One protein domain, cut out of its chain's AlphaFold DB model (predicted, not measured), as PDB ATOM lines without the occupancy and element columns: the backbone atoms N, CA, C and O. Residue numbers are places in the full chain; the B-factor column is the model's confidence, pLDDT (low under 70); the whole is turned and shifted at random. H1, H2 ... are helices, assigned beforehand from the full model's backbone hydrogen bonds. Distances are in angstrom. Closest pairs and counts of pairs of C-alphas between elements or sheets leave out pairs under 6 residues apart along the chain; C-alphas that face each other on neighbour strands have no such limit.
ATOM      1  N   LEU A   4     155.867 184.106 172.976       34.72
ATOM      2  CA  LEU A   4     156.679 183.879 171.780       34.72
ATOM      3  C   LEU A   4     158.183 184.118 172.013       34.72
ATOM      4  O   LEU A   4     159.010 183.305 171.616       34.72
ATOM      5  N   ARG A   5     158.551 185.199 172.713       38.22
ATOM      6  CA  ARG A   5     159.958 185.507 173.037       38.22
ATOM      7  C   ARG A   5     160.546 184.502 174.029       38.22
ATOM      8  O   ARG A   5     161.708 184.135 173.901       38.22
ATOM      9  N   PHE A   6     159.739 184.026 174.976       46.06
ATOM     10  CA  PHE A   6     160.133 182.965 175.904       46.06
ATOM     11  C   PHE A   6     160.312 181.615 175.185       46.06
ATOM     12  O   PHE A   6     161.305 180.937 175.417       46.06
ATOM     13  N   VAL A   7     159.410 181.256 174.260       42.78
ATOM     14  CA  VAL A   7     159.527 180.052 173.411       42.78
ATOM     15  C   VAL A   7     160.812 180.072 172.588       42.78
ATOM     16  O   VAL A   7     161.517 179.070 172.552       42.78
ATOM     17  N   ILE A   8     161.130 181.204 171.956       49.16
ATOM     18  CA  ILE A   8     162.334 181.352 171.130       49.16
ATOM     19  C   ILE A   8     163.596 181.235 171.992       49.16
ATOM     20  O   ILE A   8     164.478 180.445 171.668       49.16
ATOM     21  N   ALA A   9     163.661 181.949 173.120       43.41
ATOM     22  CA  ALA A   9     164.807 181.887 174.027       43.41
ATOM     23  C   ALA A   9     165.031 180.472 174.583       43.41
ATOM     24  O   ALA A   9     166.166 180.016 174.671       43.41
ATOM     25  N   PHE A  10     163.954 179.750 174.904       47.44
ATOM     26  CA  PHE A  10     164.033 178.393 175.432       47.44
ATOM     27  C   PHE A  10     164.399 177.355 174.359       47.44
ATOM     28  O   PHE A  10     165.160 176.434 174.641       47.44
ATOM     29  N   ASN A  11     163.925 177.520 173.118       50.19
ATOM     30  CA  ASN A  11     164.359 176.690 171.988       50.19
ATOM     31  C   ASN A  11     165.852 176.878 171.707       50.19
ATOM     32  O   ASN A  11     166.559 175.900 171.500       50.19
ATOM     33  N   ILE A  12     166.339 178.121 171.754       52.00
ATOM     34  CA  ILE A  12     167.765 178.426 171.593       52.00
ATOM     35  C   ILE A  12     168.564 177.833 172.756       52.00
ATOM     36  O   ILE A  12     169.563 177.168 172.516       52.00
ATOM     37  N   LEU A  13     168.102 177.985 174.002       50.44
ATOM     38  CA  LEU A  13     168.783 177.431 175.172       50.44
ATOM     39  C   LEU A  13     168.838 175.897 175.119       50.44
ATOM     40  O   LEU A  13     169.908 175.321 175.287       50.44
ATOM     41  N   SER A  14     167.720 175.237 174.808       51.31
ATOM     42  CA  SER A  14     167.640 173.783 174.609       51.31
ATOM     43  C   SER A  14     168.559 173.313 173.474       51.31
ATOM     44  O   SER A  14     169.319 172.361 173.649       51.31
ATOM     45  N   CYS A  15     168.578 174.037 172.349       53.84
ATOM     46  CA  CYS A  15     169.424 173.728 171.199       53.84
ATOM     47  C   CYS A  15     170.918 173.899 171.525       53.84
ATOM     48  O   CYS A  15     171.699 172.993 171.266       53.84
ATOM     49  N   CYS A  16     171.323 174.989 172.185       54.09
ATOM     50  CA  CYS A  16     172.714 175.223 172.585       54.09
ATOM     51  C   CYS A  16     173.202 174.218 173.642       54.09
ATOM     52  O   CYS A  16     174.335 173.743 173.558       54.09
ATOM     53  N   THR A  17     172.341 173.862 174.601       57.88
ATOM     54  CA  THR A  17     172.624 172.840 175.625       57.88
ATOM     55  C   THR A  17     172.838 171.483 174.962       57.88
ATOM     56  O   THR A  17     173.862 170.835 175.177       57.88
ATOM     57  N   ALA A  18     171.910 171.088 174.086       56.84
ATOM     58  CA  ALA A  18     171.989 169.842 173.340       56.84
ATOM     59  C   ALA A  18     173.211 169.805 172.412       56.84
ATOM     60  O   ALA A  18     173.920 168.803 172.410       56.84
ATOM     61  N   SER A  19     173.510 170.886 171.682       59.34
ATOM     62  CA  SER A  19     174.677 170.965 170.799       59.34
ATOM     63  C   SER A  19     175.986 170.815 171.567       59.34
ATOM     64  O   SER A  19     176.805 169.998 171.169       59.34
ATOM     65  N   PHE A  20     176.175 171.520 172.689       63.03
ATOM     66  CA  PHE A  20     177.409 171.422 173.479       63.03
ATOM     67  C   PHE A  20     177.646 170.000 174.011       63.03
ATOM     68  O   PHE A  20     178.748 169.453 173.921       63.03
ATOM     69  N   ILE A  21     176.583 169.369 174.510       62.91
ATOM     70  CA  ILE A  21     176.625 168.006 175.038       62.91
ATOM     71  C   ILE A  21     176.928 167.009 173.910       62.91
ATOM     72  O   ILE A  21     177.857 166.211 174.034       62.91
ATOM     73  N   VAL A  22     176.231 167.122 172.776       62.34
ATOM     74  CA  VAL A  22     176.427 166.301 171.572       62.34
ATOM     75  C   VAL A  22     177.853 166.421 171.031       62.34
ATOM     76  O   VAL A  22     178.476 165.398 170.735       62.34
ATOM     77  N   SER A  23     178.408 167.634 170.949       65.44
ATOM     78  CA  SER A  23     179.777 167.884 170.473       65.44
ATOM     79  C   SER A  23     180.832 167.166 171.310       65.44
ATOM     80  O   SER A  23     181.848 166.741 170.766       65.44
ATOM     81  N   SER A  24     180.577 167.002 172.610       67.06
ATOM     82  CA  SER A  24     181.509 166.374 173.548       67.06
ATOM     83  C   SER A  24     181.402 164.841 173.626       67.06
ATOM     84  O   SER A  24     182.307 164.207 174.164       67.06
ATOM     85  N   MET A  25     180.326 164.240 173.102       71.94
ATOM     86  CA  MET A  25     180.093 162.791 173.164       71.94
ATOM     87  C   MET A  25     180.888 162.010 172.100       71.94
ATOM     88  O   MET A  25     180.977 162.460 170.951       71.94
ATOM     89  N   PRO A  26     181.366 160.791 172.425       74.00
ATOM     90  CA  PRO A  26     181.831 159.818 171.439       74.00
ATOM     91  C   PRO A  26     180.745 159.488 170.405       74.00
ATOM     92  O   PRO A  26     179.557 159.470 170.723       74.00
ATOM     93  N   ALA A  27     181.140 159.161 169.171       73.94
ATOM     94  CA  ALA A  27     180.213 158.979 168.046       73.94
ATOM     95  C   ALA A  27     179.090 157.951 168.304       73.94
ATOM     96  O   ALA A  27     177.945 158.176 167.914       73.94
ATOM     97  N   ALA A  28     179.394 156.848 168.997       73.25
ATOM     98  CA  ALA A  28     178.401 155.834 169.357       73.25
ATOM     99  C   ALA A  28     177.353 156.376 170.348       73.25
ATOM    100  O   ALA A  28     176.153 156.240 170.118       73.25
ATOM    101  N   GLN A  29     177.805 157.069 171.398       72.00
ATOM    102  CA  GLN A  29     176.943 157.656 172.428       72.00
ATOM    103  C   GLN A  29     176.131 158.842 171.888       72.00
ATOM    104  O   GLN A  29     174.967 159.018 172.240       72.00
ATOM    105  N   ARG A  30     176.714 159.612 170.962       74.81
ATOM    106  CA  ARG A  30     176.018 160.670 170.225       74.81
ATOM    107  C   ARG A  30     174.825 160.116 169.447       74.81
ATOM    108  O   ARG A  30     173.730 160.660 169.549       74.81
ATOM    109  N   LYS A  31     175.022 159.025 168.700       77.50
ATOM    110  CA  LYS A  31     173.957 158.400 167.900       77.50
ATOM    111  C   LYS A  31     172.817 157.880 168.780       77.50
ATOM    112  O   LYS A  31     171.650 158.031 168.428       77.50
ATOM    113  N   GLU A  32     173.145 157.294 169.928       80.25
ATOM    114  CA  GLU A  32     172.148 156.847 170.905       80.25
ATOM    115  C   GLU A  32     171.362 158.027 171.496       80.25
ATOM    116  O   GLU A  32     170.131 157.995 171.537       80.25
ATOM    117  N   TYR A  33     172.053 159.107 171.864       78.69
ATOM    118  CA  TYR A  33     171.421 160.333 172.346       78.69
ATOM    119  C   TYR A  33     170.485 160.958 171.302       78.69
ATOM    120  O   TYR A  33     169.336 161.273 171.612       78.69
ATOM    121  N   GLU A  34     170.922 161.071 170.045       79.88
ATOM    122  CA  GLU A  34     170.086 161.560 168.942       79.88
ATOM    123  C   GLU A  34     168.834 160.700 168.732       79.88
ATOM    124  O   GLU A  34     167.746 161.236 168.506       79.88
ATOM    125  N   ASN A  35     168.960 159.374 168.834       83.06
ATOM    126  CA  ASN A  35     167.819 158.467 168.740       83.06
ATOM    127  C   ASN A  35     166.831 158.679 169.895       83.06
ATOM    128  O   ASN A  35     165.628 158.750 169.648       83.06
ATOM    129  N   MET A  36     167.317 158.852 171.130       81.31
ATOM    130  CA  MET A  36     166.460 159.164 172.280       81.31
ATOM    131  C   MET A  36     165.737 160.506 172.107       81.31
ATOM    132  O   MET A  36     164.550 160.606 172.418       81.31
ATOM    133  N   VAL A  37     166.410 161.529 171.566       82.19
ATOM    134  CA  VAL A  37     165.784 162.835 171.287       82.19
ATOM    135  C   VAL A  37     164.694 162.689 170.227       82.19
ATOM    136  O   VAL A  37     163.594 163.218 170.401       82.19
ATOM    137  N   LYS A  38     164.964 161.944 169.148       81.38
ATOM    138  CA  LYS A  38     163.968 161.666 168.102       81.38
ATOM    139  C   LYS A  38     162.764 160.922 168.665       81.38
ATOM    140  O   LYS A  38     161.636 161.329 168.400       81.38
ATOM    141  N   GLN A  39     162.992 159.884 169.468       82.12
ATOM    142  CA  GLN A  39     161.918 159.137 170.118       82.12
ATOM    143  C   GLN A  39     161.074 160.052 171.010       82.12
ATOM    144  O   GLN A  39     159.852 160.038 170.916       82.12
ATOM    145  N   PHE A  40     161.717 160.898 171.815       82.88
ATOM    146  CA  PHE A  40     161.028 161.845 172.684       82.88
ATOM    147  C   PHE A  40     160.131 162.807 171.898       82.88
ATOM    148  O   PHE A  40     158.967 162.999 172.249       82.88
ATOM    149  N   GLN A  41     160.642 163.380 170.804       80.38
ATOM    150  CA  GLN A  41     159.853 164.271 169.952       80.38
ATOM    151  C   GLN A  41     158.698 163.546 169.255       80.38
ATOM    152  O   GLN A  41     157.602 164.103 169.170       80.38
ATOM    153  N   LEU A  42     158.923 162.317 168.780       83.88
ATOM    154  CA  LEU A  42     157.895 161.501 168.138       83.88
ATOM    155  C   LEU A  42     156.773 161.137 169.113       83.88
ATOM    156  O   LEU A  42     155.610 161.363 168.794       83.88
ATOM    157  N   GLU A  43     157.104 160.634 170.304       83.88
ATOM    158  CA  GLU A  43     156.109 160.278 171.322       83.88
ATOM    159  C   GLU A  43     155.322 161.515 171.777       83.88
ATOM    160  O   GLU A  43     154.091 161.498 171.800       83.88
ATOM    161  N   LYS A  44     156.012 162.631 172.047       84.19
ATOM    162  CA  LYS A  44     155.371 163.897 172.418       84.19
ATOM    163  C   LYS A  44     154.412 164.391 171.335       84.19
ATOM    164  O   LYS A  44     153.310 164.827 171.658       84.19
ATOM    165  N   LYS A  45     154.817 164.326 170.064       82.69
ATOM    166  CA  LYS A  45     153.969 164.719 168.932       82.69
ATOM    167  C   LYS A  45     152.765 163.788 168.794       82.69
ATOM    168  O   LYS A  45     151.650 164.276 168.678       82.69
ATOM    169  N   SER A  46     152.984 162.477 168.866       84.94
ATOM    170  CA  SER A  46     151.921 161.476 168.744       84.94
ATOM    171  C   SER A  46     150.823 161.664 169.790       84.94
ATOM    172  O   SER A  46     149.653 161.518 169.459       84.94
ATOM    173  N   ILE A  47     151.191 161.984 171.034       82.50
ATOM    174  CA  ILE A  47     150.228 162.261 172.106       82.50
ATOM    175  C   ILE A  47     149.577 163.626 171.889       82.50
ATOM    176  O   ILE A  47     148.366 163.747 171.972       82.50
ATOM    177  N   ALA A  48     150.345 164.666 171.559       81.50
ATOM    178  CA  ALA A  48     149.776 165.989 171.308       81.50
ATOM    179  C   ALA A  48     148.745 165.988 170.164       81.50
ATOM    180  O   ALA A  48     147.777 166.740 170.226       81.50
ATOM    181  N   ASP A  49     148.960 165.172 169.131       81.81
ATOM    182  CA  ASP A  49     148.076 165.071 167.969       81.81
ATOM    183  C   ASP A  49     146.828 164.201 168.241       81.81
ATOM    184  O   ASP A  49     145.874 164.269 167.469       81.81
ATOM    185  N   SER A  50     146.792 163.422 169.333       82.00
ATOM    186  CA  SER A  50     145.608 162.651 169.752       82.00
ATOM    187  C   SER A  50     144.700 163.386 170.749       82.00
ATOM    188  O   SER A  50     143.650 162.863 171.125       82.00
ATOM    189  N   LEU A  51     145.089 164.587 171.188       81.69
ATOM    190  CA  LEU A  51     144.359 165.392 172.168       81.69
ATOM    191  C   LEU A  51     143.498 166.471 171.498       81.69
ATOM    192  O   LEU A  51     143.821 166.969 170.421       81.69
ATOM    193  N   SER A  52     142.427 166.885 172.182       82.94
ATOM    194  CA  SER A  52     141.677 168.098 171.830       82.94
ATOM    195  C   SER A  52     142.565 169.342 171.944       82.94
ATOM    196  O   SER A  52     143.553 169.339 172.679       82.94
ATOM    197  N   ASP A  53     142.209 170.440 171.272       77.88
ATOM    198  CA  ASP A  53     143.038 171.656 171.272       77.88
ATOM    199  C   ASP A  53     143.322 172.202 172.685       77.88
ATOM    200  O   ASP A  53     144.448 172.617 172.970       77.88
ATOM    201  N   SER A  54     142.344 172.146 173.598       78.56
ATOM    202  CA  SER A  54     142.526 172.556 174.999       78.56
ATOM    203  C   SER A  54     143.542 171.669 175.723       78.56
ATOM    204  O   SER A  54     144.516 172.177 176.288       78.56
ATOM    205  N   ASN A  55     143.374 170.347 175.635       80.88
ATOM    206  CA  ASN A  55     144.229 169.378 176.322       80.88
ATOM    207  C   ASN A  55     145.626 169.339 175.698       80.88
ATOM    208  O   ASN A  55     146.619 169.210 176.408       80.88
ATOM    209  N   ARG A  56     145.735 169.547 174.383       81.69
ATOM    210  CA  ARG A  56     147.003 169.688 173.664       81.69
ATOM    211  C   ARG A  56     147.800 170.885 174.171       81.69
ATOM    212  O   ARG A  56     149.008 170.768 174.385       81.69
ATOM    213  N   ILE A  57     147.155 172.037 174.376       81.94
ATOM    214  CA  ILE A  57     147.822 173.237 174.902       81.94
ATOM    215  C   ILE A  57     148.338 172.991 176.325       81.94
ATOM    216  O   ILE A  57     149.475 173.365 176.629       81.94
ATOM    217  N   GLU A  58     147.535 172.374 177.190       85.19
ATOM    218  CA  GLU A  58     147.933 172.071 178.570       85.19
ATOM    219  C   GLU A  58     149.039 171.017 178.643       85.19
ATOM    220  O   GLU A  58     150.076 171.273 179.259       85.19
ATOM    221  N   PHE A  59     148.896 169.916 177.903       84.69
ATOM    222  CA  PHE A  59     149.925 168.891 177.743       84.69
ATOM    223  C   PHE A  59     151.261 169.502 177.303       84.69
ATOM    224  O   PHE A  59     152.305 169.265 177.914       84.69
ATOM    225  N   MET A  60     151.251 170.357 176.277       83.69
ATOM    226  CA  MET A  60     152.469 171.002 175.780       83.69
ATOM    227  C   MET A  60     153.084 171.978 176.793       83.69
ATOM    228  O   MET A  60     154.312 172.128 176.820       83.69
ATOM    229  N   LYS A  61     152.269 172.640 177.627       86.38
ATOM    230  CA  LYS A  61     152.753 173.488 178.730       86.38
ATOM    231  C   LYS A  61     153.409 172.649 179.823       86.38
ATOM    232  O   LYS A  61     154.512 172.995 180.254       86.38
ATOM    233  N   GLU A  62     152.777 171.556 180.248       87.56
ATOM    234  CA  GLU A  62     153.335 170.678 181.276       87.56
ATOM    235  C   GLU A  62     154.627 170.018 180.790       87.56
ATOM    236  O   GLU A  62     155.648 170.084 181.479       87.56
ATOM    237  N   MET A  63     154.632 169.490 179.563       85.31
ATOM    238  CA  MET A  63     155.828 168.884 178.983       85.31
ATOM    239  C   MET A  63     156.999 169.858 178.904       85.31
ATOM    240  O   MET A  63     158.129 169.491 179.217       85.31
ATOM    241  N   ARG A  64     156.740 171.124 178.566       82.25
ATOM    242  CA  ARG A  64     157.780 172.158 178.577       82.25
ATOM    243  C   ARG A  64     158.347 172.393 179.978       82.25
ATOM    244  O   ARG A  64     159.553 172.582 180.120       82.25
ATOM    245  N   LYS A  65     157.500 172.391 181.012       84.88
ATOM    246  CA  LYS A  65     157.953 172.536 182.401       84.88
ATOM    247  C   LYS A  65     158.856 171.365 182.799       84.88
ATOM    248  O   LYS A  65     159.939 171.598 183.322       84.88
ATOM    249  N   LYS A  66     158.463 170.131 182.469       83.62
ATOM    250  CA  LYS A  66     159.266 168.922 182.731       83.62
ATOM    251  C   LYS A  66     160.610 168.954 182.003       83.62
ATOM    252  O   LYS A  66     161.639 168.720 182.632       83.62
ATOM    253  N   GLU A  67     160.609 169.337 180.724       79.69
ATOM    254  CA  GLU A  67     161.832 169.533 179.937       79.69
ATOM    255  C   GLU A  67     162.766 170.546 180.605       79.69
ATOM    256  O   GLU A  67     163.949 170.265 180.788       79.69
ATOM    257  N   SER A  68     162.228 171.692 181.032       76.75
ATOM    258  CA  SER A  68     162.990 172.718 181.749       76.75
ATOM    259  C   SER A  68     163.539 172.237 183.082       76.75
ATOM    260  O   SER A  68     164.695 172.513 183.389       76.75
ATOM    261  N   ASP A  69     162.757 171.502 183.864       79.06
ATOM    262  CA  ASP A  69     163.190 170.994 185.167       79.06
ATOM    263  C   ASP A  69     164.263 169.903 185.036       79.06
ATOM    264  O   ASP A  69     165.099 169.734 185.928       79.06
ATOM    265  N   ALA A  70     164.229 169.133 183.946       74.88
ATOM    266  CA  ALA A  70     165.195 168.081 183.662       74.88
ATOM    267  C   ALA A  70     166.500 168.652 183.086       74.88
ATOM    268  O   ALA A  70     167.575 168.362 183.610       74.88
ATOM    269  N   PHE A  71     166.420 169.503 182.058       69.94
ATOM    270  CA  PHE A  71     167.600 170.082 181.408       69.94
ATOM    271  C   PHE A  71     168.200 171.266 182.169       69.94
ATOM    272  O   PHE A  71     169.409 171.455 182.119       69.94
ATOM    273  N   GLY A  72     167.411 172.015 182.945       67.25
ATOM    274  CA  GLY A  72     167.913 173.100 183.797       67.25
ATOM    275  C   GLY A  72     168.871 172.628 184.897       67.25
ATOM    276  O   GLY A  72     169.601 173.433 185.468       67.25
ATOM    277  N   LYS A  73     168.906 171.317 185.174       65.88
ATOM    278  CA  LYS A  73     169.864 170.681 186.091       65.88
ATOM    279  C   LYS A  73     171.159 170.244 185.405       65.88
ATOM    280  O   LYS A  73     172.117 169.891 186.089       65.88
ATOM    281  N   VAL A  74     171.207 170.271 184.074       66.94
ATOM    282  CA  VAL A  74     172.413 169.966 183.305       66.94
ATOM    283  C   VAL A  74     173.256 171.236 183.250       66.94
ATOM    284  O   VAL A  74     173.061 172.107 182.408       66.94
ATOM    285  N   ALA A  75     174.177 171.374 184.203       62.22
ATOM    286  CA  ALA A  75     175.063 172.528 184.276       62.22
ATOM    287  C   ALA A  75     175.991 172.565 183.054       62.22
ATOM    288  O   ALA A  75     176.864 171.711 182.930       62.22
ATOM    289  N   LEU A  76     175.844 173.551 182.167       65.00
ATOM    290  CA  LEU A  76     176.772 173.768 181.055       65.00
ATOM    291  C   LEU A  76     177.984 174.563 181.530       65.00
ATOM    292  O   LEU A  76     177.875 175.721 181.924       65.00
ATOM    293  N   LEU A  77     179.153 173.939 181.453       64.69
ATOM    294  CA  LEU A  77     180.432 174.559 181.774       64.69
ATOM    295  C   LEU A  77     181.262 174.618 180.485       64.69
ATOM    296  O   LEU A  77     181.768 173.579 180.057       64.69
ATOM    297  N   PRO A  78     181.417 175.801 179.859       59.09
ATOM    298  CA  PRO A  78     182.132 175.945 178.587       59.09
ATOM    299  C   PRO A  78     183.618 175.552 178.678       59.09
ATOM    300  O   PRO A  78     184.200 175.133 177.682       59.09
ATOM    301  N   HIS A  79     184.207 175.596 179.879       65.75
ATOM    302  CA  HIS A  79     185.580 175.164 180.173       65.75
ATOM    303  C   HIS A  79     185.627 173.971 181.145       65.75
ATOM    304  O   HIS A  79     186.429 173.944 182.075       65.75
ATOM    305  N   ALA A  80     184.740 172.988 180.969       66.81
ATOM    306  CA  ALA A  80     184.747 171.768 181.773       66.81
ATOM    307  C   ALA A  80     186.005 170.909 181.545       66.81
ATOM    308  O   ALA A  80     186.433 170.683 180.408       66.81
ATOM    309  N   THR A  81     186.527 170.347 182.636       79.38
ATOM    310  CA  THR A  81     187.447 169.196 182.610       79.38
ATOM    311  C   THR A  81     186.782 167.987 181.941       79.38
ATOM    312  O   THR A  81     185.555 167.916 181.850       79.38
ATOM    313  N   GLU A  82     187.557 166.999 181.488       77.06
ATOM    314  CA  GLU A  82     186.993 165.786 180.867       77.06
ATOM    315  C   GLU A  82     186.002 165.057 181.786       77.06
ATOM    316  O   GLU A  82     184.916 164.678 181.349       77.06
ATOM    317  N   ALA A  83     186.311 164.959 183.082       78.25
ATOM    318  CA  ALA A  83     185.408 164.379 184.075       78.25
ATOM    319  C   ALA A  83     184.084 165.158 184.191       78.25
ATOM    320  O   ALA A  83     183.012 164.560 184.288       78.25
ATOM    321  N   GLN A  84     184.131 166.493 184.129       74.38
ATOM    322  CA  GLN A  84     182.931 167.336 184.143       74.38
ATOM    323  C   GLN A  84     182.124 167.212 182.845       74.38
ATOM    324  O   GLN A  84     180.897 167.182 182.909       74.38
ATOM    325  N   LYS A  85     182.780 167.072 181.685       74.44
ATOM    326  CA  LYS A  85     182.102 166.798 180.406       74.44
ATOM    327  C   LYS A  85     181.366 165.460 180.449       74.44
ATOM    328  O   LYS A  85     180.200 165.395 180.073       74.44
ATOM    329  N   LEU A  86     181.996 164.410 180.977       77.81
ATOM    330  CA  LEU A  86     181.354 163.102 181.154       77.81
ATOM    331  C   LEU A  86     180.166 163.170 182.127       77.81
ATOM    332  O   LEU A  86     179.110 162.598 181.856       77.81
ATOM    333  N   ALA A  87     180.297 163.914 183.229       79.12
ATOM    334  CA  ALA A  87     179.196 164.136 184.165       79.12
ATOM    335  C   ALA A  87     178.025 164.899 183.516       79.12
ATOM    336  O   ALA A  87     176.867 164.537 183.722       79.12
ATOM    337  N   GLN A  88     178.313 165.904 182.683       76.75
ATOM    338  CA  GLN A  88     177.309 166.640 181.906       76.75
ATOM    339  C   GLN A  88     176.591 165.747 180.898       76.75
ATOM    340  O   GLN A  88     175.367 165.795 180.802       76.75
ATOM    341  N   GLN A  89     177.333 164.901 180.181       77.50
ATOM    342  CA  GLN A  89     176.765 163.937 179.238       77.50
ATOM    343  C   GLN A  89     175.842 162.945 179.939       77.50
ATOM    344  O   GLN A  89     174.727 162.704 179.474       77.50
ATOM    345  N   LYS A  90     176.273 162.412 181.087       83.38
ATOM    346  CA  LYS A  90     175.459 161.511 181.902       83.38
ATOM    347  C   LYS A  90     174.185 162.199 182.394       83.38
ATOM    348  O   LYS A  90     173.099 161.662 182.198       83.38
ATOM    349  N   ALA A  91     174.299 163.409 182.944       81.50
ATOM    350  CA  ALA A  91     173.149 164.186 183.402       81.50
ATOM    351  C   ALA A  91     172.160 164.489 182.263       81.50
ATOM    352  O   ALA A  91     170.949 164.453 182.470       81.50
ATOM    353  N   ALA A  92     172.655 164.739 181.049       79.12
ATOM    354  CA  ALA A  92     171.824 164.967 179.872       79.12
ATOM    355  C   ALA A  92     171.047 163.722 179.435       79.12
ATOM    356  O   ALA A  92     169.861 163.808 179.116       79.12
ATOM    357  N   ILE A  93     171.709 162.561 179.440       83.69
ATOM    358  CA  ILE A  93     171.076 161.274 179.137       83.69
ATOM    359  C   ILE A  93     170.002 160.964 180.186       83.69
ATOM    360  O   ILE A  93     168.872 160.644 179.823       83.69
ATOM    361  N   GLU A  94     170.312 161.124 181.473       86.00
ATOM    362  CA  GLU A  94     169.357 160.901 182.566       86.00
ATOM    363  C   GLU A  94     168.156 161.859 182.488       86.00
ATOM    364  O   GLU A  94     167.009 161.436 182.658       86.00
ATOM    365  N   ALA A  95     168.395 163.136 182.170       84.44
ATOM    366  CA  ALA A  95     167.343 164.127 181.955       84.44
ATOM    367  C   ALA A  95     166.414 163.730 180.797       84.44
ATOM    368  O   ALA A  95     165.190 163.790 180.932       84.44
ATOM    369  N   LEU A  96     166.978 163.276 179.675       82.62
ATOM    370  CA  LEU A  96     166.209 162.846 178.511       82.62
ATOM    371  C   LEU A  96     165.424 161.552 178.776       82.62
ATOM    372  O   LEU A  96     164.247 161.468 178.430       82.62
ATOM    373  N   GLN A  97     166.029 160.573 179.452       85.69
ATOM    374  CA  GLN A  97     165.346 159.346 179.876       85.69
ATOM    375  C   GLN A  97     164.186 159.639 180.832       85.69
ATOM    376  O   GLN A  97     163.123 159.019 180.735       85.69
ATOM    377  N   LYS A  98     164.365 160.593 181.751       88.69
ATOM    378  CA  LYS A  98     163.287 161.053 182.626       88.69
ATOM    379  C   LYS A  98     162.164 161.702 181.818       88.69
ATOM    380  O   LYS A  98     161.009 161.331 182.004       88.69
ATOM    381  N   ASN A  99     162.496 162.597 180.891       83.56
ATOM    382  CA  ASN A  99     161.512 163.254 180.033       83.56
ATOM    383  C   ASN A  99     160.726 162.257 179.162       83.56
ATOM    384  O   ASN A  99     159.519 162.419 179.007       83.56
ATOM    385  N   LEU A 100     161.363 161.195 178.654       84.69
ATOM    386  CA  LEU A 100     160.682 160.098 177.947       84.69
ATOM    387  C   LEU A 100     159.642 159.388 178.826       84.69
ATOM    388  O   LEU A 100     158.534 159.099 178.376       84.69
ATOM    389  N   LYS A 101     159.964 159.133 180.099       87.25
ATOM    390  CA  LYS A 101     159.000 158.568 181.058       87.25
ATOM    391  C   LYS A 101     157.871 159.552 181.366       87.25
ATOM    392  O   LYS A 101     156.707 159.153 181.420       87.25
ATOM    393  N   ASP A 102     158.212 160.827 181.539       86.50
ATOM    394  CA  ASP A 102     157.248 161.883 181.836       86.50
ATOM    395  C   ASP A 102     156.279 162.113 180.659       86.50
ATOM    396  O   ASP A 102     155.088 162.235 180.919       86.50
ATOM    397  N   VAL A 103     156.714 162.054 179.390       85.31
ATOM    398  CA  VAL A 103     155.813 162.124 178.209       85.31
ATOM    399  C   VAL A 103     154.701 161.095 178.285       85.31
ATOM    400  O   VAL A 103     153.537 161.441 178.105       85.31
ATOM    401  N   LYS A 104     155.042 159.839 178.584       84.81
ATOM    402  CA  LYS A 104     154.055 158.755 178.661       84.81
ATOM    403  C   LYS A 104     153.105 158.954 179.832       84.81
ATOM    404  O   LYS A 104     151.901 158.782 179.680       84.81
ATOM    405  N   LYS A 105     153.642 159.339 180.993       86.62
ATOM    406  CA  LYS A 105     152.852 159.545 182.210       86.62
ATOM    407  C   LYS A 105     151.898 160.733 182.079       86.62
ATOM    408  O   LYS A 105     150.719 160.591 182.373       86.62
ATOM    409  N   VAL A 106     152.414 161.882 181.649       84.12
ATOM    410  CA  VAL A 106     151.633 163.108 181.454       84.12
ATOM    411  C   VAL A 106     150.626 162.888 180.332       84.12
ATOM    412  O   VAL A 106     149.451 163.184 180.502       84.12
ATOM    413  N   GLY A 107     151.048 162.280 179.222       80.06
ATOM    414  CA  GLY A 107     150.149 161.934 178.126       80.06
ATOM    415  C   GLY A 107     148.976 161.069 178.569       80.06
ATOM    416  O   GLY A 107     147.841 161.412 178.263       80.06
ATOM    417  N   ALA A 108     149.232 160.030 179.373       79.81
ATOM    418  CA  ALA A 108     148.185 159.184 179.941       79.81
ATOM    419  C   ALA A 108     147.155 159.980 180.761       79.81
ATOM    420  O   ALA A 108     145.964 159.690 180.681       79.81
ATOM    421  N   SER A 109     147.579 160.999 181.518       81.25
ATOM    422  CA  SER A 109     146.667 161.863 182.279       81.25
ATOM    423  C   SER A 109     145.724 162.663 181.380       81.25
ATOM    424  O   SER A 109     144.552 162.779 181.710       81.25
TER     425      SER A 109
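AT A GLANCE: This is residues 4 to 109 of the 119 residues of an uncharacterized protein of Trichinella pseudospiralis (UniProt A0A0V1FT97). Four helices make an up-and-down bundle, each running against the one before it: H2 and H3 pack side by side on the long H4, while H1 and H2 make a narrow V in one layer, and H1 reaches H4 with its last residues alone. The printed part has 106 residues with four named helices, H1 H2 H3 H4 along the chain, and no named strand; its class is all helix. It is compact, with a radius of gyration of the C-alphas of 14.5 A, and its outline of 47 by 30 by 17 A is only just elongated.

IN THESE COORDINATES: Find C-alpha 4 at (156.679, 183.879, 171.780); from there H1 runs through residues 4 to 24, 30.4 A long. H2, residues 27 to 48, is 31.4 A long. Look next at C-alpha 53 at (143.038, 171.656, 171.272), where H3 begins; it covers residues 53 to 71 in 26.6 A. H4, residues 82 to 109, runs 40.5 A to C-alpha 109 at (146.667, 161.863, 182.279).

HOW THE PARTS SIT: Start at H4, the hub. H3 touches it at Ala 70 and Ala 95, the closest C-alphas at 4.8 A; this hairpin has a shallow tilt of 22 degrees, opposite ways. H2 touches H4 the same way at 21 degrees, closest at the C-alphas of Phe 40 and Leu 100, 5.6 A. Residues 21 to 24 of H1 touch residues 85 to 92 of H4 at a steep tilt of 48 degrees, closest at the C-alphas of Ile 21 and Gln 89, 5.8 A. The hairpin of H2 and H3 only just touches, with 3 pairs of C-alphas within 8 A, the closest those of Ala 48 and Arg 56, 5.2 A. H1 and H2 are close but not clearly touching, closest at the C-alphas of Val 22 and Arg 30, 5.8 A. In H1, H2 and H3 every O i to N i+4 pair is within hydrogen-bond range; in H4, 23 of 24 are.

THE WHOLE: The C-alphas farthest apart are those of Ser 52 and Thr 81, 47.0 A. The printed part has no cut and no long link. Mean pLDDT of the printed part is 74.1; look for values under 70 at residues 4 to 24, which are H1, and at residues 71 to 80, of which 71 belongs to H3.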